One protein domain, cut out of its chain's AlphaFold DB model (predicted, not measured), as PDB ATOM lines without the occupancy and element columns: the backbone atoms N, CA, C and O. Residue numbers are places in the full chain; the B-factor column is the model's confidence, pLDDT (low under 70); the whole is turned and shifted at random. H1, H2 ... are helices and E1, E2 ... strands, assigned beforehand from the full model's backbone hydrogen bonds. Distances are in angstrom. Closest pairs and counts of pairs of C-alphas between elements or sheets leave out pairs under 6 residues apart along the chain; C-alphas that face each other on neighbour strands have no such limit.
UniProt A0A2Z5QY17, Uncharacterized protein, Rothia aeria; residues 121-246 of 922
ATOM      1  N   ALA A 121     -27.666  21.660 -34.162       50.78
ATOM      2  CA  ALA A 121     -26.507  21.224 -34.943       50.78
ATOM      3  C   ALA A 121     -26.723  21.487 -36.455       50.78
ATOM      4  O   ALA A 121     -27.656  20.933 -37.044       50.78
ATOM      5  N   PRO A 122     -25.859  22.276 -37.129       51.31
ATOM      6  CA  PRO A 122     -26.103  22.739 -38.501       51.31
ATOM      7  C   PRO A 122     -25.989  21.647 -39.580       51.31
ATOM      8  O   PRO A 122     -26.439  21.866 -40.703       51.31
ATOM      9  N   ASP A 123     -25.408  20.492 -39.247       55.84
ATOM     10  CA  ASP A 123     -25.144  19.376 -40.166       55.84
ATOM     11  C   ASP A 123     -26.154  18.211 -40.040       55.84
ATOM     12  O   ASP A 123     -25.943  17.144 -40.616       55.84
ATOM     13  N   ALA A 124     -27.245  18.373 -39.278       64.56
ATOM     14  CA  ALA A 124     -28.224  17.307 -39.048       64.56
ATOM     15  C   ALA A 124     -29.192  17.123 -40.242       64.56
ATOM     16  O   ALA A 124     -30.075  17.949 -40.487       64.56
ATOM     17  N   GLU A 125     -29.053  16.021 -40.985       77.75
ATOM     18  CA  GLU A 125     -29.854  15.737 -42.188       77.75
ATOM     19  C   GLU A 125     -31.261  15.211 -41.832       77.75
ATOM     20  O   GLU A 125     -31.433  14.414 -40.911       77.75
ATOM     21  N   VAL A 126     -32.306  15.625 -42.557       80.69
ATOM     22  CA  VAL A 126     -33.668  15.106 -42.322       80.69
ATOM     23  C   VAL A 126     -33.813  13.724 -42.962       80.69
ATOM     24  O   VAL A 126     -33.622  13.580 -44.168       80.69
ATOM     25  N   LEU A 127     -34.196  12.716 -42.175       83.69
ATOM     26  CA  LEU A 127     -34.408  11.353 -42.670       83.69
ATOM     27  C   LEU A 127     -35.611  11.293 -43.618       83.69
ATOM     28  O   LEU A 127     -36.755  11.509 -43.206       83.69
ATOM     29  N   THR A 128     -35.354  10.958 -44.882       81.75
ATOM     30  CA  THR A 128     -36.394  10.586 -45.849       81.75
ATOM     31  C   THR A 128     -36.714   9.088 -45.757       81.75
ATOM     32  O   THR A 128     -35.841   8.308 -45.366       81.75
ATOM     33  N   PRO A 129     -37.920   8.649 -46.171       79.38
ATOM     34  CA  PRO A 129     -38.273   7.227 -46.243       79.38
ATOM     35  C   PRO A 129     -37.386   6.381 -47.172       79.38
ATOM     36  O   PRO A 129     -37.395   5.160 -47.082       79.38
ATOM     37  N   ASP A 130     -36.613   7.012 -48.063       77.94
ATOM     38  CA  ASP A 130     -35.649   6.337 -48.943       77.94
ATOM     39  C   ASP A 130     -34.362   5.891 -48.211       77.94
ATOM     40  O   ASP A 130     -33.550   5.160 -48.778       77.94
ATOM     41  N   ASN A 131     -34.140   6.342 -46.969       84.56
ATOM     42  CA  ASN A 131     -32.986   5.967 -46.151       84.56
ATOM     43  C   ASN A 131     -33.324   4.732 -45.287       84.56
ATOM     44  O   ASN A 131     -34.302   4.784 -44.542       84.56
ATOM     45  N   PRO A 132     -32.522   3.647 -45.290       83.94
ATOM     46  CA  PRO A 132     -32.808   2.441 -44.499       83.94
ATOM     47  C   PRO A 132     -32.833   2.664 -42.977       83.94
ATOM     48  O   PRO A 132     -33.431   1.870 -42.255       83.94
ATOM     49  N   LEU A 133     -32.234   3.748 -42.463       88.50
ATOM     50  CA  LEU A 133     -32.416   4.136 -41.060       88.50
ATOM     51  C   LEU A 133     -33.868   4.510 -40.736       88.50
ATOM     52  O   LEU A 133     -34.272   4.359 -39.589       88.50
ATOM     53  N   TYR A 134     -34.654   4.986 -41.708       88.81
ATOM     54  CA  TYR A 134     -36.039   5.401 -41.486       88.81
ATOM     55  C   TYR A 134     -36.878   4.239 -40.943       88.81
ATOM     56  O   TYR A 134     -37.420   4.340 -39.844       88.81
ATOM     57  N   THR A 135     -36.880   3.099 -41.643       88.81
ATOM     58  CA  THR A 135     -37.647   1.916 -41.222       88.81
ATOM     59  C   THR A 135     -37.114   1.305 -39.930       88.81
ATOM     60  O   THR A 135     -37.897   0.812 -39.124       88.81
ATOM     61  N   LEU A 136     -35.800   1.372 -39.674       91.62
ATOM     62  CA  LEU A 136     -35.225   0.927 -38.400       91.62
ATOM     63  C   LEU A 136     -35.734   1.774 -37.220       91.62
ATOM     64  O   LEU A 136     -36.091   1.221 -36.183       91.62
ATOM     65  N   ILE A 137     -35.802   3.098 -37.385       90.81
ATOM     66  CA  ILE A 137     -36.302   4.026 -36.361       90.81
ATOM     67  C   ILE A 137     -37.812   3.864 -36.142       90.81
ATOM     68  O   ILE A 137     -38.264   3.949 -35.000       90.81
ATOM     69  N   GLU A 138     -38.583   3.554 -37.188       88.75
ATOM     70  CA  GLU A 138     -39.991   3.153 -37.052       88.75
ATOM     71  C   GLU A 138     -40.127   1.869 -36.212       88.75
ATOM     72  O   GLU A 138     -40.823   1.888 -35.198       88.75
ATOM     73  N   THR A 139     -39.395   0.792 -36.538       89.81
ATOM     74  CA  THR A 139     -39.435  -0.466 -35.759       89.81
ATOM     75  C   THR A 139     -38.969  -0.274 -34.310       89.81
ATOM     76  O   THR A 139     -39.538  -0.859 -33.389       89.81
ATOM     77  N   MET A 140     -37.966   0.580 -34.071       89.31
ATOM     78  CA  MET A 140     -37.539   0.954 -32.716       89.31
ATOM     79  C   MET A 140     -38.663   1.669 -31.951       89.31
ATOM     80  O   MET A 140     -38.932   1.325 -30.803       89.31
ATOM     81  N   ARG A 141     -39.349   2.631 -32.582       85.50
ATOM     82  CA  ARG A 141     -40.461   3.388 -31.982       85.50
ATOM     83  C   ARG A 141     -41.680   2.513 -31.678       85.50
ATOM     84  O   ARG A 141     -42.335   2.735 -30.662       85.50
ATOM     85  N   GLU A 142     -41.980   1.522 -32.515       85.62
ATOM     86  CA  GLU A 142     -43.007   0.508 -32.219       85.62
ATOM     87  C   GLU A 142     -42.663  -0.315 -30.965       85.62
ATOM     88  O   GLU A 142     -43.563  -0.774 -30.263       85.62
ATOM     89  N   HIS A 143     -41.372  -0.450 -30.642       82.06
ATOM     90  CA  HIS A 143     -40.882  -1.128 -29.443       82.06
ATOM     91  C   HIS A 143     -40.896  -0.269 -28.164       82.06
ATOM     92  O   HIS A 143     -40.801  -0.825 -27.068       82.06
ATOM     93  N   GLY A 144     -41.017   1.063 -28.251       76.44
ATOM     94  CA  GLY A 144     -41.080   1.909 -27.057       76.44
ATOM     95  C   GLY A 144     -41.177   3.419 -27.295       76.44
ATOM     96  O   GLY A 144     -40.724   3.964 -28.300       76.44
ATOM     97  N   HIS A 145     -41.731   4.126 -26.308       68.81
ATOM     98  CA  HIS A 145     -41.854   5.587 -26.305       68.81
ATOM     99  C   HIS A 145     -40.843   6.207 -25.331       68.81
ATOM    100  O   HIS A 145     -41.121   6.367 -24.145       68.81
ATOM    101  N   GLY A 146     -39.647   6.533 -25.816       79.44
ATOM    102  CA  GLY A 146     -38.580   7.113 -24.996       79.44
ATOM    103  C   GLY A 146     -37.252   7.174 -25.744       79.44
ATOM    104  O   GLY A 146     -37.210   6.950 -26.951       79.44
ATOM    105  N   GLN A 147     -36.165   7.463 -25.024       85.62
ATOM    106  CA  GLN A 147     -34.816   7.269 -25.560       85.62
ATOM    107  C   GLN A 147     -34.610   5.781 -25.848       85.62
ATOM    108  O   GLN A 147     -34.671   4.963 -24.931       85.62
ATOM    109  N   LEU A 148     -34.319   5.447 -27.100       91.31
ATOM    110  CA  LEU A 148     -33.968   4.096 -27.528       91.31
ATOM    111  C   LEU A 148     -32.559   4.106 -28.115       91.31
ATOM    112  O   LEU A 148     -32.159   5.090 -28.736       91.31
ATOM    113  N   THR A 149     -31.806   3.023 -27.944       92.44
ATOM    114  CA  THR A 149     -30.488   2.861 -28.574       92.44
ATOM    115  C   THR A 149     -30.317   1.424 -29.046       92.44
ATOM    116  O   THR A 149     -30.467   0.497 -28.259       92.44
ATOM    117  N   PHE A 150     -29.994   1.234 -30.321       93.94
ATOM    118  CA  PHE A 150     -29.850  -0.070 -30.961       93.94
ATOM    119  C   PHE A 150     -28.384  -0.300 -31.351       93.94
ATOM    120  O   PHE A 150     -27.812   0.480 -32.110       93.94
ATOM    121  N   ASP A 151     -27.756  -1.332 -30.786       94.69
ATOM    122  CA  ASP A 151     -26.328  -1.646 -30.929       94.69
ATOM    123  C   ASP A 151     -26.131  -2.923 -31.758       94.69
ATOM    124  O   ASP A 151     -26.217  -4.046 -31.250       94.69
ATOM    125  N   LEU A 152     -25.879  -2.739 -33.055       94.44
ATOM    126  CA  LEU A 152     -25.588  -3.799 -34.018       94.44
ATOM    127  C   LEU A 152     -24.090  -4.090 -34.042       94.44
ATOM    128  O   LEU A 152     -23.290  -3.180 -34.238       94.44
ATOM    129  N   HIS A 153     -23.701  -5.356 -33.916       93.38
ATOM    130  CA  HIS A 153     -22.314  -5.811 -34.007       93.38
ATOM    131  C   HIS A 153     -22.221  -7.120 -34.794       93.38
ATOM    132  O   HIS A 153     -22.869  -8.114 -34.465       93.38
ATOM    133  N   GLN A 154     -21.393  -7.132 -35.837       91.00
ATOM    134  CA  GLN A 154     -21.122  -8.320 -36.635       91.00
ATOM    135  C   GLN A 154     -20.138  -9.233 -35.890       91.00
ATOM    136  O   GLN A 154     -19.054  -8.802 -35.493       91.00
ATOM    137  N   VAL A 155     -20.511 -10.500 -35.702       87.69
ATOM    138  CA  VAL A 155     -19.697 -11.516 -35.022       87.69
ATOM    139  C   VAL A 155     -19.631 -12.751 -35.919       87.69
ATOM    140  O   VAL A 155     -20.560 -13.550 -35.969       87.69
ATOM    141  N   ASN A 156     -18.515 -12.905 -36.637       87.25
ATOM    142  CA  ASN A 156     -18.407 -13.813 -37.786       87.25
ATOM    143  C   ASN A 156     -19.453 -13.432 -38.862       87.25
ATOM    144  O   ASN A 156     -19.547 -12.261 -39.231       87.25
ATOM    145  N   ASP A 157     -20.245 -14.393 -39.339       85.56
ATOM    146  CA  ASP A 157     -21.336 -14.159 -40.292       85.56
ATOM    147  C   ASP A 157     -22.635 -13.650 -39.616       85.56
ATOM    148  O   ASP A 157     -23.533 -13.163 -40.302       85.56
ATOM    149  N   ASP A 158     -22.741 -13.720 -38.281       88.69
ATOM    150  CA  ASP A 158     -23.955 -13.377 -37.530       88.69
ATOM    151  C   ASP A 158     -23.986 -11.900 -37.096       88.69
ATOM    152  O   ASP A 158     -23.179 -11.440 -36.278       88.69
ATOM    153  N   MET A 159     -24.986 -11.153 -37.568       92.00
ATOM    154  CA  MET A 159     -25.263  -9.797 -37.085       92.00
ATOM    155  C   MET A 159     -26.016  -9.862 -35.749       92.00
ATOM    156  O   MET A 159     -27.188 -10.230 -35.698       92.00
ATOM    157  N   ASN A 160     -25.349  -9.517 -34.651       92.94
ATOM    158  CA  ASN A 160     -25.923  -9.508 -33.305       92.94
ATOM    159  C   ASN A 160     -26.458  -8.107 -32.976       92.94
ATOM    160  O   ASN A 160     -25.845  -7.108 -33.347       92.94
ATOM    161  N   TYR A 161     -27.573  -8.016 -32.251       94.50
ATOM    162  CA  TYR A 161     -28.179  -6.743 -31.850       94.50
ATOM    163  C   TYR A 161     -28.476  -6.692 -30.350       94.50
ATOM    164  O   TYR A 161     -28.660  -7.722 -29.693       94.50
ATOM    165  N   ARG A 162     -28.540  -5.470 -29.820       94.25
ATOM    166  CA  ARG A 162     -29.063  -5.151 -28.488       94.25
ATOM    167  C   ARG A 162     -29.914  -3.892 -28.570       94.25
ATOM    168  O   ARG A 162     -29.474  -2.920 -29.180       94.25
ATOM    169  N   LEU A 163     -31.083  -3.898 -27.945       93.62
ATOM    170  CA  LEU A 163     -31.929  -2.720 -27.789       93.62
ATOM    171  C   LEU A 163     -31.876  -2.251 -26.335       93.62
ATOM    172  O   LEU A 163     -32.129  -3.022 -25.407       93.62
ATOM    173  N   TYR A 164     -31.569  -0.972 -26.156       90.69
ATOM    174  CA  TYR A 164     -31.582  -0.278 -24.878       90.69
ATOM    175  C   TYR A 164     -32.744   0.714 -24.833       90.69
ATOM    176  O   TYR A 164     -32.972   1.433 -25.807       90.69
ATOM    177  N   TYR A 165     -33.429   0.804 -23.695       90.31
ATOM    178  CA  TYR A 165     -34.477   1.792 -23.430       90.31
ATOM    179  C   TYR A 165     -34.101   2.618 -22.202       90.31
ATOM    180  O   TYR A 165     -33.826   2.069 -21.142       90.31
ATOM    181  N   GLN A 166     -34.002   3.940 -22.369       87.12
ATOM    182  CA  GLN A 166     -33.502   4.915 -21.380       87.12
ATOM    183  C   GLN A 166     -32.099   4.628 -20.786       87.12
ATOM    184  O   GLN A 166     -31.609   5.406 -19.972       87.12
ATOM    185  N   GLY A 167     -31.417   3.575 -21.249       82.56
ATOM    186  CA  GLY A 167     -30.099   3.123 -20.790       82.56
ATOM    187  C   GLY A 167     -30.053   1.630 -20.437       82.56
ATOM    188  O   GLY A 167     -28.983   1.030 -20.513       82.56
ATOM    189  N   ASP A 168     -31.199   1.020 -20.126       84.75
ATOM    190  CA  ASP A 168     -31.312  -0.383 -19.711       84.75
ATOM    191  C   ASP A 168     -31.419  -1.333 -20.918       84.75
ATOM    192  O   ASP A 168     -32.138  -1.038 -21.872       84.75
ATOM    193  N   GLU A 169     -30.715  -2.475 -20.897       90.81
ATOM    194  CA  GLU A 169     -30.754  -3.498 -21.967       90.81
ATOM    195  C   GLU A 169     -32.093  -4.259 -21.902       90.81
ATOM    196  O   GLU A 169     -32.287  -5.085 -21.010       90.81
ATOM    197  N   ILE A 170     -33.021  -3.971 -22.825       90.44
ATOM    198  CA  ILE A 170     -34.371  -4.571 -22.850       90.44
ATOM    199  C   ILE A 170     -34.500  -5.760 -23.808       90.44
ATOM    200  O   ILE A 170     -35.308  -6.653 -23.564       90.44
ATOM    201  N   GLU A 171     -33.700  -5.805 -24.874       91.62
ATOM    202  CA  GLU A 171     -33.703  -6.900 -25.849       91.62
ATOM    203  C   GLU A 171     -32.276  -7.191 -26.330       91.62
ATOM    204  O   GLU A 171     -31.446  -6.289 -26.464       91.62
ATOM    205  N   LYS A 172     -31.985  -8.459 -26.626       93.12
ATOM    206  CA  LYS A 172     -30.724  -8.904 -27.225       93.12
ATOM    207  C   LYS A 172     -30.970 -10.155 -28.061       93.12
ATOM    208  O   LYS A 172     -31.589 -11.102 -27.580       93.12
ATOM    209  N   GLY A 173     -30.401 -10.208 -29.263       91.88
ATOM    210  CA  GLY A 173     -30.522 -11.379 -30.128       91.88
ATOM    211  C   GLY A 173     -29.596 -11.362 -31.340       91.88
ATOM    212  O   GLY A 173     -28.662 -10.565 -31.430       91.88
ATOM    213  N   VAL A 174     -29.881 -12.257 -32.287       92.50
ATOM    214  CA  VAL A 174     -29.240 -12.316 -33.608       92.50
ATOM    215  C   VAL A 174     -30.265 -11.922 -34.670       92.50
ATOM    216  O   VAL A 174     -31.421 -12.352 -34.619       92.50
ATOM    217  N   VAL A 175     -29.858 -11.094 -35.628       92.06
ATOM    218  CA  VAL A 175     -30.689 -10.635 -36.744       92.06
ATOM    219  C   VAL A 175     -30.779 -11.745 -37.799       92.06
ATOM    220  O   VAL A 175     -30.065 -11.746 -38.798       92.06
ATOM    221  N   VAL A 176     -31.654 -12.722 -37.557       90.62
ATOM    222  CA  VAL A 176     -31.924 -13.838 -38.481       90.62
ATOM    223  C   VAL A 176     -33.154 -13.569 -39.364       90.62
ATOM    224  O   VAL A 176     -34.050 -12.837 -38.934       90.62
ATOM    225  N   PRO A 177     -33.253 -14.162 -40.573       88.75
ATOM    226  CA  PRO A 177     -34.414 -14.001 -41.448       88.75
ATOM    227  C   PRO A 177     -35.737 -14.318 -40.738       88.75
ATOM    228  O   PRO A 177     -35.949 -15.442 -40.282       88.75
ATOM    229  N   GLY A 178     -36.630 -13.329 -40.667       81.44
ATOM    230  CA  GLY A 178     -37.933 -13.439 -40.001       81.44
ATOM    231  C   GLY A 178     -38.025 -12.816 -38.601       81.44
ATOM    232  O   GLY A 178     -39.099 -12.881 -38.007       81.44
ATOM    233  N   THR A 179     -36.967 -12.189 -38.070       88.75
ATOM    234  CA  THR A 179     -37.127 -11.215 -36.971       88.75
ATOM    235  C   THR A 179     -37.642  -9.879 -37.514       88.75
ATOM    236  O   THR A 179     -37.384  -9.541 -38.668       88.75
ATOM    237  N   ILE A 180     -38.320  -9.083 -36.677       89.81
ATOM    238  CA  ILE A 180     -38.786  -7.731 -37.053       89.81
ATOM    239  C   ILE A 180     -37.634  -6.798 -37.459       89.81
ATOM    240  O   ILE A 180     -37.809  -5.896 -38.269       89.81
ATOM    241  N   TRP A 181     -36.437  -7.052 -36.925       91.06
ATOM    242  CA  TRP A 181     -35.231  -6.277 -37.193       91.06
ATOM    243  C   TRP A 181     -34.586  -6.619 -38.547       91.06
ATOM    244  O   TRP A 181     -33.788  -5.831 -39.050       91.06
ATOM    245  N   PHE A 182     -34.906  -7.778 -39.140       92.44
ATOM    246  CA  PHE A 182     -34.169  -8.327 -40.280       92.44
ATOM    247  C   PHE A 182     -34.186  -7.427 -41.516       92.44
ATOM    248  O   PHE A 182     -33.117  -7.077 -42.009       92.44
ATOM    249  N   ASP A 183     -35.361  -7.032 -42.007       90.62
ATOM    250  CA  ASP A 183     -35.464  -6.312 -43.282       90.62
ATOM    251  C   ASP A 183     -34.831  -4.909 -43.202       90.62
ATOM    252  O   ASP A 183     -34.048  -4.532 -44.077       90.62
ATOM    253  N   SER A 184     -35.075  -4.173 -42.110       90.88
ATOM    254  CA  SER A 184     -34.480  -2.851 -41.854       90.88
ATOM    255  C   SER A 184     -32.950  -2.911 -41.718       90.88
ATOM    256  O   SER A 184     -32.236  -2.090 -42.296       90.88
ATOM    257  N   VAL A 185     -32.413  -3.906 -41.000       92.12
ATOM    258  CA  VAL A 185     -30.958  -4.078 -40.822       92.12
ATOM    259  C   VAL A 185     -30.286  -4.589 -42.100       92.12
ATOM    260  O   VAL A 185     -29.193  -4.133 -42.439       92.12
ATOM    261  N   ALA A 186     -30.934  -5.484 -42.848       91.25
ATOM    262  CA  ALA A 186     -30.439  -5.947 -44.141       91.25
ATOM    263  C   ALA A 186     -30.363  -4.788 -45.147       91.25
ATOM    264  O   ALA A 186     -29.335  -4.619 -45.802       91.25
ATOM    265  N   ALA A 187     -31.393  -3.936 -45.213       90.62
ATOM    266  CA  ALA A 187     -31.375  -2.725 -46.032       90.62
ATOM    267  C   ALA A 187     -30.246  -1.762 -45.617       90.62
ATOM    268  O   ALA A 187     -29.558  -1.209 -46.478       90.62
ATOM    269  N   LEU A 188     -29.994  -1.611 -44.311       90.75
ATOM    270  CA  LEU A 188     -28.908  -0.783 -43.777       90.75
ATOM    271  C   LEU A 188     -27.512  -1.303 -44.159       90.75
ATOM    272  O   LEU A 188     -26.621  -0.515 -44.484       90.75
ATOM    273  N   TYR A 189     -27.318  -2.623 -44.139       88.94
ATOM    274  CA  TYR A 189     -26.051  -3.260 -44.501       88.94
ATOM    275  C   TYR A 189     -25.823  -3.275 -46.023       88.94
ATOM    276  O   TYR A 189     -24.706  -3.027 -46.473       88.94
ATOM    277  N   VAL A 190     -26.873  -3.482 -46.828       90.75
ATOM    278  CA  VAL A 190     -26.804  -3.388 -48.300       90.75
ATOM    279  C   VAL A 190     -26.471  -1.964 -48.741       90.75
ATOM    280  O   VAL A 190     -25.516  -1.775 -49.490       90.75
ATOM    281  N   ALA A 191     -27.158  -0.947 -48.209       88.38
ATOM    282  CA  ALA A 191     -26.851   0.449 -48.528       88.38
ATOM    283  C   ALA A 191     -25.408   0.840 -48.153       88.38
ATOM    284  O   ALA A 191     -24.785   1.635 -48.853       88.38
ATOM    285  N   ALA A 192     -24.861   0.254 -47.080       87.75
ATOM    286  CA  ALA A 192     -23.470   0.438 -46.672       87.75
ATOM    287  C   ALA A 192     -22.450  -0.281 -47.580       87.75
ATOM    288  O   ALA A 192     -21.313   0.177 -47.693       87.75
ATOM    289  N   GLN A 193     -22.836  -1.378 -48.242       87.31
ATOM    290  CA  GLN A 193     -22.032  -1.995 -49.304       87.31
ATOM    291  C   GLN A 193     -22.073  -1.154 -50.585       87.31
ATOM    292  O   GLN A 193     -21.017  -0.857 -51.142       87.31
ATOM    293  N   ASP A 194     -23.258  -0.704 -51.006       89.31
ATOM    294  CA  ASP A 194     -23.445   0.120 -52.210       89.31
ATOM    295  C   ASP A 194     -22.728   1.483 -52.114       89.31
ATOM    296  O   ASP A 194     -22.210   1.988 -53.112       89.31
ATOM    297  N   SER A 195     -22.636   2.069 -50.913       82.38
ATOM    298  CA  SER A 195     -21.849   3.283 -50.647       82.38
ATOM    299  C   SER A 195     -20.346   3.034 -50.459       82.38
ATOM    300  O   SER A 195     -19.582   3.994 -50.337       82.38
ATOM    301  N   GLY A 196     -19.906   1.773 -50.379       83.62
ATOM    302  CA  GLY A 196     -18.533   1.395 -50.035       83.62
ATOM    303  C   GLY A 196     -18.129   1.677 -48.581       83.62
ATOM    304  O   GLY A 196     -16.951   1.571 -48.250       83.62
ATOM    305  N   THR A 197     -19.074   2.026 -47.699       83.44
ATOM    306  CA  THR A 197     -18.831   2.317 -46.274       83.44
ATOM    307  C   THR A 197     -19.268   1.150 -45.385       83.44
ATOM    308  O   THR A 197     -20.090   1.322 -44.481       83.44
ATOM    309  N   VAL A 198     -18.745  -0.046 -45.670       89.00
ATOM    310  CA  VAL A 198     -19.049  -1.279 -44.927       89.00
ATOM    311  C   VAL A 198     -18.579  -1.151 -43.476       89.00
ATOM    312  O   VAL A 198     -17.466  -0.696 -43.208       89.00
ATOM    313  N   TRP A 199     -19.428  -1.568 -42.542       91.69
ATOM    314  CA  TRP A 199     -19.222  -1.441 -41.100       91.69
ATOM    315  C   TRP A 199     -19.268  -2.803 -40.401       91.69
ATOM    316  O   TRP A 199     -19.960  -3.715 -40.842       91.69
ATOM    317  N   THR A 200     -18.533  -2.933 -39.294       89.75
ATOM    318  CA  THR A 200     -18.580  -4.100 -38.386       89.75
ATOM    319  C   THR A 200     -19.449  -3.850 -37.157       89.75
ATOM    320  O   THR A 200     -19.891  -4.797 -36.508       89.75
ATOM    321  N   ARG A 201     -19.727  -2.581 -36.839       92.94
ATOM    322  CA  ARG A 201     -20.651  -2.171 -35.778       92.94
ATOM    323  C   ARG A 201     -21.452  -0.948 -36.215       92.94
ATOM    324  O   ARG A 201     -20.881  -0.069 -36.858       92.94
ATOM    325  N   ALA A 202     -22.722  -0.873 -35.835       93.25
ATOM    326  CA  ALA A 202     -23.577   0.294 -36.025       93.25
ATOM    327  C   ALA A 202     -24.402   0.554 -34.757       93.25
ATOM    328  O   ALA A 202     -25.246  -0.252 -34.372       93.25
ATOM    329  N   LEU A 203     -24.154   1.688 -34.107       93.19
ATOM    330  CA  LEU A 203     -24.911   2.166 -32.956       93.19
ATOM    331  C   LEU A 203     -25.891   3.244 -33.426       93.19
ATOM    332  O   LEU A 203     -25.467   4.249 -33.994       93.19
ATOM    333  N   VAL A 204     -27.187   3.049 -33.193       93.19
ATOM    334  CA  VAL A 204     -28.248   3.985 -33.593       93.19
ATOM    335  C   VAL A 204     -29.032   4.411 -32.356       93.19
ATOM    336  O   VAL A 204     -29.785   3.620 -31.793       93.19
ATOM    337  N   ALA A 205     -28.852   5.653 -31.913       91.81
ATOM    338  CA  ALA A 205     -29.582   6.247 -30.795       91.81
ATOM    339  C   ALA A 205     -30.720   7.140 -31.310       91.81
ATOM    340  O   ALA A 205     -30.498   7.993 -32.164       91.81
ATOM    341  N   ALA A 206     -31.926   6.954 -30.775       90.94
ATOM    342  CA  ALA A 206     -33.152   7.658 -31.131       90.94
ATOM    343  C   ALA A 206     -33.689   8.427 -29.911       90.94
ATOM    344  O   ALA A 206     -34.207   7.839 -28.960       90.94
ATOM    345  N   SER A 207     -33.536   9.750 -29.936       86.25
ATOM    346  CA  SER A 207     -33.843  10.673 -28.841       86.25
ATOM    347  C   SER A 207     -35.130  11.464 -29.123       86.25
ATOM    348  O   SER A 207     -35.125  12.320 -30.016       86.25
ATOM    349  N   PRO A 208     -36.245  11.223 -28.403       81.94
ATOM    350  CA  PRO A 208     -37.470  12.007 -28.562       81.94
ATOM    351  C   PRO A 208     -37.266  13.453 -28.097       81.94
ATOM    352  O   PRO A 208     -36.440  13.724 -27.225       81.94
ATOM    353  N   SER A 209     -38.015  14.397 -28.675       71.25
ATOM    354  CA  SER A 209     -37.826  15.824 -28.398       71.25
ATOM    355  C   SER A 209     -39.109  16.643 -28.339       71.25
ATOM    356  O   SER A 209     -40.175  16.240 -28.811       71.25
ATOM    357  N   LEU A 210     -38.978  17.836 -27.758       51.75
ATOM    358  CA  LEU A 210     -40.067  18.785 -27.583       51.75
ATOM    359  C   LEU A 210     -40.550  19.294 -28.957       51.75
ATOM    360  O   LEU A 210     -39.868  20.063 -29.637       51.75
ATOM    361  N   GLY A 211     -41.731  18.832 -29.376       58.84
ATOM    362  CA  GLY A 211     -42.286  19.079 -30.713       58.84
ATOM    363  C   GLY A 211     -42.261  17.874 -31.664       58.84
ATOM    364  O   GLY A 211     -42.217  18.073 -32.879       58.84
ATOM    365  N   GLY A 212     -42.248  16.644 -31.132       67.19
ATOM    366  CA  GLY A 212     -42.579  15.401 -31.849       67.19
ATOM    367  C   GLY A 212     -41.529  14.878 -32.837       67.19
ATOM    368  O   GLY A 212     -41.686  13.795 -33.392       67.19
ATOM    369  N   ARG A 213     -40.443  15.622 -33.067       77.75
ATOM    370  CA  ARG A 213     -39.291  15.152 -33.850       77.75
ATOM    371  C   ARG A 213     -38.431  14.226 -32.993       77.75
ATOM    372  O   ARG A 213     -38.372  14.388 -31.772       77.75
ATOM    373  N   VAL A 214     -37.712  13.309 -33.627       83.31
ATOM    374  CA  VAL A 214     -36.717  12.460 -32.957       83.31
ATOM    375  C   VAL A 214     -35.342  12.800 -33.532       83.31
ATOM    376  O   VAL A 214     -35.160  12.765 -34.748       83.31
ATOM    377  N   ALA A 215     -34.381  13.162 -32.679       85.69
ATOM    378  CA  ALA A 215     -32.981  13.229 -33.094       85.69
ATOM    379  C   ALA A 215     -32.441  11.802 -33.181       85.69
ATOM    380  O   ALA A 215     -32.675  10.990 -32.289       85.69
ATOM    381  N   VAL A 216     -31.733  11.499 -34.261       89.00
ATOM    382  CA  VAL A 216     -31.173  10.177 -34.525       89.00
ATOM    383  C   VAL A 216     -29.668  10.321 -34.704       89.00
ATOM    384  O   VAL A 216     -29.213  10.962 -35.647       89.00
ATOM    385  N   GLN A 217     -28.888   9.738 -33.799       89.31
ATOM    386  CA  GLN A 217     -27.431   9.680 -33.902       89.31
ATOM    387  C   GLN A 217     -27.019   8.275 -34.341       89.31
ATOM    388  O   GLN A 217     -27.292   7.295 -33.650       89.31
ATOM    389  N   ALA A 218     -26.360   8.183 -35.493       91.00
ATOM    390  CA  ALA A 218     -25.897   6.942 -36.098       91.00
ATOM    391  C   ALA A 218     -24.358   6.923 -36.133       91.00
ATOM    392  O   ALA A 218     -23.743   7.688 -36.873       91.00
ATOM    393  N   SER A 219     -23.740   6.053 -35.333       90.00
ATOM    394  CA  SER A 219     -22.284   5.933 -35.171       90.00
ATOM    395  C   SER A 219     -21.826   4.552 -35.636       90.00
ATOM    396  O   SER A 219     -22.193   3.542 -35.025       90.00
ATOM    397  N   TYR A 220     -21.106   4.468 -36.760       90.69
ATOM    398  CA  TYR A 220     -20.688   3.183 -37.344       90.69
ATOM    399  C   TYR A 220     -19.166   3.028 -37.293       90.69
ATOM    400  O   TYR A 220     -18.418   3.965 -37.573       90.69
ATOM    401  N   MET A 221     -18.719   1.805 -37.010       90.50
ATOM    402  CA  MET A 221     -17.312   1.413 -36.989       90.50
ATOM    403  C   MET A 221     -16.954   0.715 -38.304       90.50
ATOM    404  O   MET A 221     -17.469  -0.365 -38.608       90.50
ATOM    405  N   SER A 222     -16.082   1.339 -39.094       86.44
ATOM    406  CA  SER A 222     -15.645   0.864 -40.412       86.44
ATOM    407  C   SER A 222     -15.020  -0.534 -40.366       86.44
ATOM    408  O   SER A 222     -14.226  -0.855 -39.482       86.44
ATOM    409  N   ALA A 223     -15.347  -1.368 -41.355       85.38
ATOM    410  CA  ALA A 223     -14.809  -2.721 -41.486       85.38
ATOM    411  C   ALA A 223     -13.358  -2.772 -42.003       85.38
ATOM    412  O   ALA A 223     -12.692  -3.790 -41.832       85.38
ATOM    413  N   ALA A 224     -12.868  -1.706 -42.646       82.88
ATOM    414  CA  ALA A 224     -11.561  -1.702 -43.312       82.88
ATOM    415  C   ALA A 224     -10.408  -1.223 -42.412       82.88
ATOM    416  O   ALA A 224      -9.292  -1.728 -42.510       82.88
ATOM    417  N   ASP A 225     -10.672  -0.239 -41.553       82.44
ATOM    418  CA  ASP A 225      -9.669   0.483 -40.759       82.44
ATOM    419  C   ASP A 225     -10.073   0.675 -39.284       82.44
ATOM    420  O   ASP A 225      -9.315   1.252 -38.511       82.44
ATOM    421  N   SER A 226     -11.243   0.164 -38.869       82.12
ATOM    422  CA  SER A 226     -11.821   0.342 -37.520       82.12
ATOM    423  C   SER A 226     -12.074   1.800 -37.108       82.12
ATOM    424  O   SER A 226     -12.347   2.072 -35.938       82.12
ATOM    425  N   THR A 227     -12.026   2.743 -38.052       86.19
ATOM    426  CA  THR A 227     -12.380   4.144 -37.807       86.19
ATOM    427  C   THR A 227     -13.876   4.245 -37.518       86.19
ATOM    428  O   THR A 227     -14.699   3.753 -38.294       86.19
ATOM    429  N   ASN A 228     -14.236   4.901 -36.413       85.50
ATOM    430  CA  ASN A 228     -15.611   5.338 -36.190       85.50
ATOM    431  C   ASN A 228     -15.860   6.632 -36.963       85.50
ATOM    432  O   ASN A 228     -15.016   7.531 -36.960       85.50
ATOM    433  N   TRP A 229     -17.034   6.740 -37.568       87.81
ATOM    434  CA  TRP A 229     -17.615   8.023 -37.945       87.81
ATOM    435  C   TRP A 229     -18.954   8.208 -37.233       87.81
ATOM    436  O   TRP A 229     -19.517   7.251 -36.703       87.81
ATOM    437  N   ASP A 230     -19.496   9.422 -37.288       87.62
ATOM    438  CA  ASP A 230     -20.820   9.756 -36.764       87.62
ATOM    439  C   ASP A 230     -21.661  10.459 -37.836       87.62
ATOM    440  O   ASP A 230     -21.139  11.206 -38.669       87.62
ATOM    441  N   LYS A 231     -22.975  10.226 -37.815       86.19
ATOM    442  CA  LYS A 231     -23.970  10.933 -38.625       86.19
ATOM    443  C   LYS A 231     -25.164  11.312 -37.763       86.19
ATOM    444  O   LYS A 231     -25.790  10.450 -37.146       86.19
ATOM    445  N   ASN A 232     -25.491  12.599 -37.768       86.81
ATOM    446  CA  ASN A 232     -26.629  13.144 -37.042       86.81
ATOM    447  C   ASN A 232     -27.790  13.378 -38.006       86.81
ATOM    448  O   ASN A 232     -27.616  13.916 -39.099       86.81
ATOM    449  N   TYR A 233     -28.974  12.973 -37.572       86.62
ATOM    450  CA  TYR A 233     -30.184  12.940 -38.368       86.62
ATOM    451  C   TYR A 233     -31.378  13.482 -37.574       86.62
ATOM    452  O   TYR A 233     -31.434  13.376 -36.348       86.62
ATOM    453  N   ILE A 234     -32.377  14.014 -38.276       86.12
ATOM    454  CA  ILE A 234     -33.671  14.403 -37.707       86.12
ATOM    455  C   ILE A 234     -34.755  13.548 -38.360       86.12
ATOM    456  O   ILE A 234     -35.042  13.689 -39.549       86.12
ATOM    457  N   PHE A 235     -35.384  12.672 -37.581       83.94
ATOM    458  CA  PHE A 235     -36.566  11.936 -38.012       83.94
ATOM    459  C   PHE A 235     -37.804  12.853 -37.908       83.94
ATOM    460  O   PHE A 235     -38.001  13.504 -36.868       83.94
ATOM    461  N   PRO A 236     -38.621  12.966 -38.972       76.69
ATOM    462  CA  PRO A 236     -39.756  13.884 -39.008       76.69
ATOM    463  C   PRO A 236     -40.857  13.477 -38.021       76.69
ATOM    464  O   PRO A 236     -41.101  12.296 -37.791       76.69
ATOM    465  N   ALA A 237     -41.554  14.467 -37.464       66.12
ATOM    466  CA  ALA A 237     -42.696  14.221 -36.588       66.12
ATOM    467  C   ALA A 237     -43.867  13.612 -37.376       66.12
ATOM    468  O   ALA A 237     -44.278  14.150 -38.407       66.12
ATOM    469  N   THR A 238     -44.419  12.519 -36.862       59.31
ATOM    470  CA  THR A 238     -45.662  11.895 -37.333       59.31
ATOM    471  C   THR A 238     -46.841  12.372 -36.481       59.31
ATOM    472  O   THR A 238     -46.646  12.924 -35.398       59.31
ATOM    473  N   GLU A 239     -48.085  12.160 -36.924       50.38
ATOM    474  CA  GLU A 239     -49.261  12.562 -36.129       50.38
ATOM    475  C   GLU A 239     -49.275  11.875 -34.746       50.38
ATOM    476  O   GLU A 239     -49.567  12.526 -33.743       50.38
ATOM    477  N   GLN A 240     -48.812  10.621 -34.679       52.25
ATOM    478  CA  GLN A 240     -48.681   9.799 -33.469       52.25
ATOM    479  C   GLN A 240     -47.676  10.342 -32.427       52.25
ATOM    480  O   GLN A 240     -47.757   9.979 -31.257       52.25
ATOM    481  N   ASP A 241     -46.759  11.239 -32.808       51.66
ATOM    482  CA  ASP A 241     -45.789  11.838 -31.874       51.66
ATOM    483  C   ASP A 241     -46.383  12.968 -31.009       51.66
ATOM    484  O   ASP A 241     -45.765  13.395 -30.032       51.66
ATOM    485  N   ASN A 242     -47.573  13.479 -31.352       48.19
ATOM    486  CA  ASN A 242     -48.156  14.648 -30.684       48.19
ATOM    487  C   ASN A 242     -48.803  14.292 -29.335       48.19
ATOM    488  O   ASN A 242     -48.605  15.029 -28.371       48.19
ATOM    489  N   ASP A 243     -49.486  13.146 -29.231       45.22
ATOM    490  CA  ASP A 243     -50.033  12.656 -27.953       45.22
ATOM    491  C   ASP A 243     -48.910  12.365 -26.937       45.22
ATOM    492  O   ASP A 243     -49.033  12.664 -25.749       45.22
ATOM    493  N   ALA A 244     -47.767  11.844 -27.402       46.78
ATOM    494  CA  ALA A 244     -46.593  11.636 -26.554       46.78
ATOM    495  C   ALA A 244     -45.978  12.972 -26.088       46.78
ATOM    496  O   ALA A 244     -45.602  13.108 -24.920       46.78
ATOM    497  N   ALA A 245     -45.913  13.978 -26.969       43.72
ATOM    498  CA  ALA A 245     -45.371  15.294 -26.641       43.72
ATOM    499  C   ALA A 245     -46.154  16.011 -25.523       43.72
ATOM    500  O   ALA A 245     -45.527  16.681 -24.703       43.72
ATOM    501  N   ASP A 246     -47.479  15.835 -25.444       39.59
ATOM    502  CA  ASP A 246     -48.314  16.434 -24.389       39.59
ATOM    503  C   ASP A 246     -47.957  15.853 -23.003       39.59
ATOM    504  O   ASP A 246     -47.736  16.591 -22.041       39.59
TER     505      ASP A 246
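This is residues 121 to 246 of the 922 residues of an uncharacterized protein of Rothia aeria (UniProt A0A2Z5QY17). One twisted sheet of six strands forms a wall, with helices H1 and H2 packed slantwise over one face and the other face bare of helices. A short last helix, H3, lies off the sheet beyond one end of its strands. The printed part has 126 residues with three named helices and six named strands, in the order H1 E1 E2 E3 H2 E4 E5 E6 H3; the sheet runs E3 E2 E1 E4 E5 E6, antiparallel throughout. The class is mixed, helices and strands, in two layers, H1 and H2 on one face of the sheet. The whole is compact, with a radius of gyration of the C-alphas of 14.3 A and spans of 44 by 32 by 25 A.

In the sheet, E4 is residues 199 to 208, 25.9 A from first to last C-alpha, and E5 is residues 214 to 222, 25.2 A. E1 is residues 148 to 155, E2 is 158 to 165, 23.2 A, E3 is 168 to 174, and E6 is 228 to 235. H1 is residues 132 to 143, 17.5 A, beginning with C-alpha 132 at (-32.808, 2.441, -44.499). H2 is residues 182 to 194, 18.1 A. H3, residues 241 to 246, ends with C-alpha 246 at (-48.314, 16.434, -24.389).

E1 E2 E3 and E4 E5 E6 are two meanders, each strand the antiparallel neighbour of the one before. E1 and E4, one from each meander, are antiparallel neighbours, with an angle of 173 degrees between their N-to-C directions, and N 150 and O 204 are within hydrogen-bond range at 2.8 A. Within hydrogen-bond range are also N 151 and O 162 of the hairpin E1 and E2, 2.8 A, N 163 and O 171 of the hairpin E2 and E3, 2.8 A, N 207 and O 215 of the hairpin E4 and E5, 2.8 A, and N 216 and O 233 of the hairpin E5 and E6, 2.8 A. The edge strands are E3 and E6. Residues 125 to 126 pair parallel with residues 233 to 234 of E6. H1 is on the sheet at a height of 8.6 A, over E4 and only just over E1 and E5, with 3 C-alphas on each of those two. H2 is on the same face at 10.2 A, over E4. H1 touches H2 with residues 132 to 136 alone, at a shallow tilt of 22 degrees, opposite ways; the closest C-alphas, Pro 132 and Leu 188, are 5.1 A apart. H3 is only just not on the sheet, with 4 pairs of C-alphas within 10 A. In H2 and H3 every O i to N i+4 pair is within hydrogen-bond range; in H1, 7 of 8 are.

The C-alphas farthest apart, Ala 224 and Asp 246, are 45.1 A apart. The printed part has no cut. No link is long; E3 to H2 is short and the others are tight. The mean pLDDT of the printed part is 83.0, with residues 121 to 124, 145, 210 to 212 and 237 to 246 under 70.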